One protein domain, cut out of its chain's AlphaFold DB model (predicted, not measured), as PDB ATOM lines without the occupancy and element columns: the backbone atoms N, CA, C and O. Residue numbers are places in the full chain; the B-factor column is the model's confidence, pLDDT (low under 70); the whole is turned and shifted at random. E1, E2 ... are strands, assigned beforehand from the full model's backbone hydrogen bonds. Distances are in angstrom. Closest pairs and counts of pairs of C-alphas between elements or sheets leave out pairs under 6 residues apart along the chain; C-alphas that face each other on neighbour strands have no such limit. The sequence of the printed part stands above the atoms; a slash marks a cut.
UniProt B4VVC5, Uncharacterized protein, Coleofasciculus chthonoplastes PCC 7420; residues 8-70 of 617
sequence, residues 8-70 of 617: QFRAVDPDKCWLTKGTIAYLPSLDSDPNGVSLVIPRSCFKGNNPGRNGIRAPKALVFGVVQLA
ATOM      1  N   GLN A   8       5.250  13.858-111.890       95.19
ATOM      2  CA  GLN A   8       5.087  13.944-110.454       95.19
ATOM      3  C   GLN A   8       5.114  12.534-109.860       95.19
ATOM      4  O   GLN A   8       4.380  11.647-110.307       95.19
ATOM      5  N   PHE A   9       5.915  12.341-108.816       94.12
ATOM      6  CA  PHE A   9       6.098  11.049-108.171       94.12
ATOM      7  C   PHE A   9       5.723  11.059-106.684       94.12
ATOM      8  O   PHE A   9       5.668  12.098-106.008       94.12
ATOM      9  N   ARG A  10       5.483   9.855-106.167       92.81
ATOM     10  CA  ARG A  10       5.600   9.492-104.751       92.81
ATOM     11  C   ARG A  10       6.562   8.319-104.663       92.81
ATOM     12  O   ARG A  10       6.435   7.397-105.461       92.81
ATOM     13  N   ALA A  11       7.503   8.345-103.727       89.50
ATOM     14  CA  ALA A  11       8.390   7.210-103.511       89.50
ATOM     15  C   ALA A  11       8.542   6.885-102.027       89.50
ATOM     16  O   ALA A  11       8.615   7.788-101.186       89.50
ATOM     17  N   VAL A  12       8.556   5.590-101.722       87.12
ATOM     18  CA  VAL A  12       8.658   5.051-100.363       87.12
ATOM     19  C   VAL A  12       9.729   3.975-100.326       87.12
ATOM     20  O   VAL A  12       9.774   3.106-101.198       87.12
ATOM     21  N   ASP A  13      10.548   4.027 -99.283       81.69
ATOM     22  CA  ASP A  13      11.383   2.918 -98.835       81.69
ATOM     23  C   ASP A  13      10.600   2.134 -97.762       81.69
ATOM     24  O   ASP A  13      10.408   2.660 -96.656       81.69
ATOM     25  N   PRO A  14      10.106   0.918 -98.070       74.00
ATOM     26  CA  PRO A  14       9.284   0.137 -97.145       74.00
ATOM     27  C   PRO A  14      10.001  -0.223 -95.837       74.00
ATOM     28  O   PRO A  14       9.340  -0.395 -94.817       74.00
ATOM     29  N   ASP A  15      11.337  -0.299 -95.847       74.31
ATOM     30  CA  ASP A  15      12.134  -0.741 -94.697       74.31
ATOM     31  C   ASP A  15      12.500   0.414 -93.756       74.31
ATOM     32  O   ASP A  15      12.722   0.218 -92.559       74.31
ATOM     33  N   LYS A  16      12.641   1.627 -94.301       66.81
ATOM     34  CA  LYS A  16      13.135   2.803 -93.565       66.81
ATOM     35  C   LYS A  16      12.052   3.838 -93.259       66.81
ATOM     36  O   LYS A  16      12.365   4.850 -92.630       66.81
ATOM     37  N   CYS A  17      10.810   3.597 -93.681       67.50
ATOM     38  CA  CYS A  17       9.633   4.416 -93.370       67.50
ATOM     39  C   CYS A  17       9.801   5.918 -93.679       67.50
ATOM     40  O   CYS A  17       9.273   6.764 -92.953       67.50
ATOM     41  N   TRP A  18      10.540   6.271 -94.737       78.38
ATOM     42  CA  TRP A  18      10.561   7.639 -95.261       78.38
ATOM     43  C   TRP A  18       9.743   7.729 -96.551       78.38
ATOM     44  O   TRP A  18       9.766   6.835 -97.396       78.38
ATOM     45  N   LEU A  19       9.000   8.829 -96.678       85.56
ATOM     46  CA  LEU A  19       8.128   9.143 -97.807       85.56
ATOM     47  C   LEU A  19       8.698  10.352 -98.543       85.56
ATOM     48  O   LEU A  19       9.013  11.371 -97.926       85.56
ATOM     49  N   THR A  20       8.773  10.270 -99.866       89.25
ATOM     50  CA  THR A  20       9.164  11.394-100.720       89.25
ATOM     51  C   THR A  20       8.097  11.720-101.743       89.25
ATOM     52  O   THR A  20       7.352  10.855-102.211       89.25
ATOM     53  N   LYS A  21       8.016  13.004-102.086       92.56
ATOM     54  CA  LYS A  21       7.200  13.502-103.181       92.56
ATOM     55  C   LYS A  21       7.892  14.632-103.922       92.56
ATOM     56  O   LYS A  21       8.587  15.434-103.303       92.56
ATOM     57  N   GLY A  22       7.637  14.729-105.215       94.06
ATOM     58  CA  GLY A  22       8.146  15.817-106.032       94.06
ATOM     59  C   GLY A  22       7.846  15.606-107.505       94.06
ATOM     60  O   GLY A  22       7.009  14.773-107.861       94.06
ATOM     61  N   THR A  23       8.572  16.329-108.343       94.25
ATOM     62  CA  THR A  23       8.715  16.054-109.773       94.25
ATOM     63  C   THR A  23      10.064  15.392-110.034       94.25
ATOM     64  O   THR A  23      11.017  15.578-109.276       94.25
ATOM     65  N   ILE A  24      10.136  14.568-111.076       92.56
ATOM     66  CA  ILE A  24      11.373  13.920-111.508       92.56
ATOM     67  C   ILE A  24      11.528  14.059-113.019       92.56
ATOM     68  O   ILE A  24      10.562  13.933-113.775       92.56
ATOM     69  N   ALA A  25      12.761  14.313-113.442       92.06
ATOM     70  CA  ALA A  25      13.188  14.297-114.830       92.06
ATOM     71  C   ALA A  25      14.423  13.418-114.981       92.06
ATOM     72  O   ALA A  25      15.180  13.203-114.034       92.06
ATOM     73  N   TYR A  26      14.608  12.932-116.201       89.81
ATOM     74  CA  TYR A  26      15.853  12.317-116.620       89.81
ATOM     75  C   TYR A  26      16.994  13.339-116.543       89.81
ATOM     76  O   TYR A  26      16.809  14.503-116.891       89.81
ATOM     77  N   LEU A  27      18.168  12.910-116.087       86.56
ATOM     78  CA  LEU A  27      19.356  13.747-116.018       86.56
ATOM     79  C   LEU A  27      20.517  12.978-116.665       86.56
ATOM     80  O   LEU A  27      21.050  12.077-116.022       86.56
ATOM     81  N   PRO A  28      20.929  13.324-117.903       83.50
ATOM     82  CA  PRO A  28      21.947  12.570-118.640       83.50
ATOM     83  C   PRO A  28      23.278  12.413-117.900       83.50
ATOM     84  O   PRO A  28      23.987  11.435-118.098       83.50
ATOM     85  N   SER A  29      23.626  13.362-117.024       83.00
ATOM     86  CA  SER A  29      24.868  13.291-116.251       83.00
ATOM     87  C   SER A  29      24.897  12.146-115.233       83.00
ATOM     88  O   SER A  29      25.976  11.821-114.749       83.00
ATOM     89  N   LEU A  30      23.747  11.552-114.886       87.12
ATOM     90  CA  LEU A  30      23.680  10.408-113.969       87.12
ATOM     91  C   LEU A  30      24.030   9.076-114.645       87.12
ATOM     92  O   LEU A  30      24.490   8.165-113.963       87.12
ATOM     93  N   ASP A  31      23.888   8.967-115.969       86.75
ATOM     94  CA  ASP A  31      24.223   7.742-116.714       86.75
ATOM     95  C   ASP A  31      25.715   7.398-116.627       86.75
ATOM     96  O   ASP A  31      26.105   6.231-116.689       86.75
ATOM     97  N   SER A  32      26.552   8.423-116.470       87.19
ATOM     98  CA  SER A  32      28.003   8.315-116.328       87.19
ATOM     99  C   SER A  32      28.499   8.777-114.953       87.19
ATOM    100  O   SER A  32      29.659   9.176-114.837       87.19
ATOM    101  N   ASP A  33      27.644   8.790-113.922       86.94
ATOM    102  CA  ASP A  33      28.065   9.209-112.582       86.94
ATOM    103  C   ASP A  33      29.109   8.223-112.016       86.94
ATOM    104  O   ASP A  33      28.832   7.023-111.908       86.94
ATOM    105  N   PRO A  34      30.309   8.690-111.619       86.19
ATOM    106  CA  PRO A  34      31.405   7.814-111.201       86.19
ATOM    107  C   PRO A  34      31.123   7.063-109.895       86.19
ATOM    108  O   PRO A  34      31.804   6.084-109.596       86.19
ATOM    109  N   ASN A  35      30.129   7.498-109.116       85.75
ATOM    110  CA  ASN A  35      29.718   6.834-107.884       85.75
ATOM    111  C   ASN A  35      28.500   5.917-108.089       85.75
ATOM    112  O   ASN A  35      27.962   5.392-107.111       85.75
ATOM    113  N   GLY A  36      28.048   5.731-109.335       85.00
ATOM    114  CA  GLY A  36      26.892   4.903-109.673       85.00
ATOM    115  C   GLY A  36      25.558   5.486-109.199       85.00
ATOM    116  O   GLY A  36      24.615   4.732-108.949       85.00
ATOM    117  N   VAL A  37      25.458   6.809-109.021       87.56
ATOM    118  CA  VAL A  37      24.208   7.458-108.602       87.56
ATOM    119  C   VAL A  37      23.203   7.453-109.752       87.56
ATOM    120  O   VAL A  37      23.349   8.191-110.715       87.56
ATOM    121  N   SER A  38      22.124   6.678-109.619       86.31
ATOM    122  CA  SER A  38      21.040   6.637-110.621       86.31
ATOM    123  C   SER A  38      19.858   7.563-110.308       86.31
ATOM    124  O   SER A  38      18.955   7.716-111.125       86.31
ATOM    125  N   LEU A  39      19.809   8.142-109.103       87.31
ATOM    126  CA  LEU A  39      18.675   8.933-108.629       87.31
ATOM    127  C   LEU A  39      19.114   9.965-107.591       87.31
ATOM    128  O   LEU A  39      19.763   9.632-106.599       87.31
ATOM    129  N   VAL A  40      18.664  11.205-107.775       87.81
ATOM    130  CA  VAL A  40      18.853  12.297-106.817       87.81
ATOM    131  C   VAL A  40      17.491  12.737-106.292       87.81
ATOM    132  O   VAL A  40      16.621  13.131-107.062       87.81
ATOM    133  N   ILE A  41      17.307  12.690-104.970       86.75
ATOM    134  CA  ILE A  41      16.109  13.213-104.302       86.75
ATOM    135  C   ILE A  41      16.527  14.360-103.370       86.75
ATOM    136  O   ILE A  41      17.170  14.111-102.345       86.75
ATOM    137  N   PRO A  42      16.155  15.615-103.678       86.88
ATOM    138  CA  PRO A  42      16.387  16.747-102.789       86.88
ATOM    139  C   PRO A  42      15.703  16.574-101.426       86.88
ATOM    140  O   PRO A  42      14.620  15.999-101.316       86.88
ATOM    141  N   ARG A  43      16.286  17.142-100.361       84.50
ATOM    142  CA  ARG A  43      15.715  17.041 -99.001       84.50
ATOM    143  C   ARG A  43      14.295  17.595 -98.888       84.50
ATOM    144  O   ARG A  43      13.513  17.083 -98.095       84.50
ATOM    145  N   SER A  44      13.959  18.614 -99.675       85.94
ATOM    146  CA  SER A  44      12.618  19.211 -99.720       85.94
ATOM    147  C   SER A  44      11.529  18.216-100.150       85.94
ATOM    148  O   SER A  44      10.356  18.388 -99.792       85.94
ATOM    149  N   CYS A  45      11.902  17.141-100.853       89.50
ATOM    150  CA  CYS A  45      10.986  16.087-101.269       89.50
ATOM    151  C   CYS A  45      10.558  15.171-100.116       89.50
ATOM    152  O   CYS A  45       9.467  14.605-100.179       89.50
ATOM    153  N   PHE A  46      11.368  15.029 -99.063       87.62
ATOM    154  CA  PHE A  46      11.070  14.145 -97.932       87.62
ATOM    155  C   PHE A  46       9.970  14.735 -97.044       87.62
ATOM    156  O   PHE A  46      10.005  15.914 -96.687       87.62
ATOM    157  N   LYS A  47       8.980  13.913 -96.684       84.06
ATOM    158  CA  LYS A  47       7.845  14.277 -95.825       84.06
ATOM    159  C   LYS A  47       7.887  13.418 -94.561       84.06
ATOM    160  O   LYS A  47       7.691  12.209 -94.629       84.06
ATOM    161  N   GLY A  48       8.167  14.047 -93.420       75.88
ATOM    162  CA  GLY A  48       8.367  13.360 -92.141       75.88
ATOM    163  C   GLY A  48       9.835  12.999 -91.903       75.88
ATOM    164  O   GLY A  48      10.694  13.877 -91.961       75.88
ATOM    165  N   ASN A  49      10.113  11.721 -91.629       70.75
ATOM    166  CA  ASN A  49      11.445  11.218 -91.276       70.75
ATOM    167  C   ASN A  49      12.466  11.477 -92.396       70.75
ATOM    168  O   ASN A  49      12.536  10.745 -93.382       70.75
ATOM    169  N   ASN A  50      13.263  12.534 -92.240       69.94
ATOM    170  CA  ASN A  50      14.328  12.868 -93.176       69.94
ATOM    171  C   ASN A  50      15.534  11.953 -92.910       69.94
ATOM    172  O   ASN A  50      16.017  11.918 -91.772       69.94
ATOM    173  N   PRO A  51      16.055  11.222 -93.910       67.06
ATOM    174  CA  PRO A  51      17.342  10.568 -93.761       67.06
ATOM    175  C   PRO A  51      18.386  11.640 -93.419       67.06
ATOM    176  O   PRO A  51      18.562  12.596 -94.165       67.06
ATOM    177  N   GLY A  52      19.041  11.520 -92.258       64.75
ATOM    178  CA  GLY A  52      20.018  12.501 -91.763       64.75
ATOM    179  C   GLY A  52      21.107  12.902 -92.777       64.75
ATOM    180  O   GLY A  52      21.229  12.325 -93.857       64.75
ATOM    181  N   ARG A  53      21.912  13.920 -92.435       56.41
ATOM    182  CA  ARG A  53      22.794  14.613 -93.391       56.41
ATOM    183  C   ARG A  53      23.737  13.665 -94.168       56.41
ATOM    184  O   ARG A  53      24.702  13.182 -93.604       56.41
ATOM    185  N   ASN A  54      23.468  13.553 -95.474       53.03
ATOM    186  CA  ASN A  54      24.336  13.171 -96.601       53.03
ATOM    187  C   ASN A  54      24.933  11.749 -96.619       53.03
ATOM    188  O   ASN A  54      25.719  11.361 -95.767       53.03
ATOM    189  N   GLY A  55      24.617  11.015 -97.688       61.59
ATOM    190  CA  GLY A  55      25.307   9.799 -98.113       61.59
ATOM    191  C   GLY A  55      24.617   9.189 -99.333       61.59
ATOM    192  O   GLY A  55      23.391   9.267 -99.435       61.59
ATOM    193  N   ILE A  56      25.392   8.595-100.244       59.94
ATOM    194  CA  ILE A  56      24.859   7.692-101.273       59.94
ATOM    195  C   ILE A  56      24.229   6.511-100.539       59.94
ATOM    196  O   ILE A  56      24.827   5.948 -99.620       59.94
ATOM    197  N   ARG A  57      22.992   6.168-100.895       71.00
ATOM    198  CA  ARG A  57      22.252   5.075-100.264       71.00
ATOM    199  C   ARG A  57      21.773   4.108-101.326       71.00
ATOM    200  O   ARG A  57      21.233   4.530-102.341       71.00
ATOM    201  N   ALA A  58      21.903   2.824-101.026       68.75
ATOM    202  CA  ALA A  58      21.271   1.746-101.763       68.75
ATOM    203  C   ALA A  58      20.074   1.246-100.936       68.75
ATOM    204  O   ALA A  58      20.256   0.373-100.080       68.75
ATOM    205  N   PRO A  59      18.869   1.841-101.076       73.62
ATOM    206  CA  PRO A  59      17.680   1.254-100.467       73.62
ATOM    207  C   PRO A  59      17.493  -0.164-101.022       73.62
ATOM    208  O   PRO A  59      17.741  -0.402-102.204       73.62
ATOM    209  N   LYS A  60      17.058  -1.112-100.182       73.88
ATOM    210  CA  LYS A  60      16.806  -2.493-100.635       73.88
ATOM    211  C   LYS A  60      15.690  -2.550-101.677       73.88
ATOM    212  O   LYS A  60      15.750  -3.355-102.599       73.88
ATOM    213  N   ALA A  61      14.687  -1.690-101.519       78.06
ATOM    214  CA  ALA A  61      13.610  -1.490-102.468       78.06
ATOM    215  C   ALA A  61      13.136  -0.035-102.414       78.06
ATOM    216  O   ALA A  61      13.058   0.565-101.342       78.06
ATOM    217  N   LEU A  62      12.790   0.519-103.575       81.94
ATOM    218  CA  LEU A  62      12.164   1.829-103.692       81.94
ATOM    219  C   LEU A  62      10.894   1.675-104.525       81.94
ATOM    220  O   LEU A  62      10.951   1.346-105.708       81.94
ATOM    221  N   VAL A  63       9.741   1.878-103.893       87.81
ATOM    222  CA  VAL A  63       8.448   1.789-104.572       87.81
ATOM    223  C   VAL A  63       8.108   3.164-105.121       87.81
ATOM    224  O   VAL A  63       7.878   4.094-104.349       87.81
ATOM    225  N   PHE A  64       8.069   3.285-106.446       89.19
ATOM    226  CA  PHE A  64       7.706   4.511-107.150       89.19
ATOM    227  C   PHE A  64       6.257   4.471-107.633       89.19
ATOM    228  O   PHE A  64       5.861   3.591-108.393       89.19
ATOM    229  N   GLY A  65       5.480   5.473-107.236       90.94
ATOM    230  CA  GLY A  65       4.171   5.777-107.796       90.94
ATOM    231  C   GLY A  65       4.250   6.992-108.713       90.94
ATOM    232  O   GLY A  65       4.757   8.044-108.316       90.94
ATOM    233  N   VAL A  66       3.708   6.863-109.922       93.06
ATOM    234  CA  VAL A  66       3.495   7.987-110.842       93.06
ATOM    235  C   VAL A  66       2.136   8.606-110.531       93.06
ATOM    236  O   VAL A  66       1.120   7.917-110.572       93.06
ATOM    237  N   VAL A  67       2.116   9.900-110.203       92.38
ATOM    238  CA  VAL A  67       0.876  10.639-109.911       92.38
ATOM    239  C   VAL A  67       0.321  11.264-111.185       92.38
ATOM    240  O   VAL A  67      -0.848  11.082-111.514       92.38
ATOM    241  N   GLN A  68       1.166  11.996-111.909       90.56
ATOM    242  CA  GLN A  68       0.779  12.710-113.117       90.56
ATOM    243  C   GLN A  68       2.000  12.923-114.012       90.56
ATOM    244  O   GLN A  68       3.055  13.334-113.536       90.56
ATOM    245  N   LEU A  69       1.850  12.677-115.313       91.19
ATOM    246  CA  LEU A  69       2.856  13.039-116.315       91.19
ATOM    247  C   LEU A  69       2.779  14.539-116.630       91.19
ATOM    248  O   LEU A  69       1.689  15.118-116.616       91.19
ATOM    249  N   ALA A  70       3.912  15.153-116.973       89.50
ATOM    250  CA  ALA A  70       3.941  16.505-117.514       89.50
ATOM    251  C   ALA A  70       2.990  16.617-118.730       89.50
ATOM    252  O   ALA A  70       2.932  15.689-119.549       89.50
TER     253      ALA A  70
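What this domain is: This is residues 8 to 70 of the 617 residues of an uncharacterized protein of Coleofasciculus chthonoplastes PCC 7420 (UniProt B4VVC5). Little regular structure: a small, twisted sheet makes a wall, and a long winding stretch without named elements, residues 25 to 62, loops away from it and returns. Residues 46 to 47 of that stretch pair antiparallel with residues 19 to 20 of E2. The 63 printed residues include strands E1, E2, E3 in chain order, no named helix, sheet order E2 E1 E3, antiparallel; the class is all strand, with 20 residues in named elements. The whole is compact, radius of gyration of the C-alphas 12.1 A, spanning 31 by 30 by 20 A.

Where its parts are: E1, residues 8 to 13, begins at C-alpha (5.087, 13.944, -110.454) and measures 17.2 A. E2, residues 18 to 24, measures 17.4 A. E3, residues 63 to 69, measures 17.2 A and ends at C-alpha (2.856, 13.039, -116.315).

How they stand to each other: Hairpin E1 and E2 is antiparallel at 154 degrees; N 11 and O 20 are 2.9 A apart, within hydrogen-bond range. E1 and E3 are antiparallel at 172 degrees, with N 10 and O 65 within range at 2.9 A. Edge strands E2 and E3 are apart.

The domain as a whole: The farthest C-alphas, Ser 32 and Gly 48, are 31.6 A apart. The printed part has no cut. Link E1 to E2 is tight, E2 to E3 long. pLDDT is under 70 at residues 16 to 17, 50 to 56 and 58.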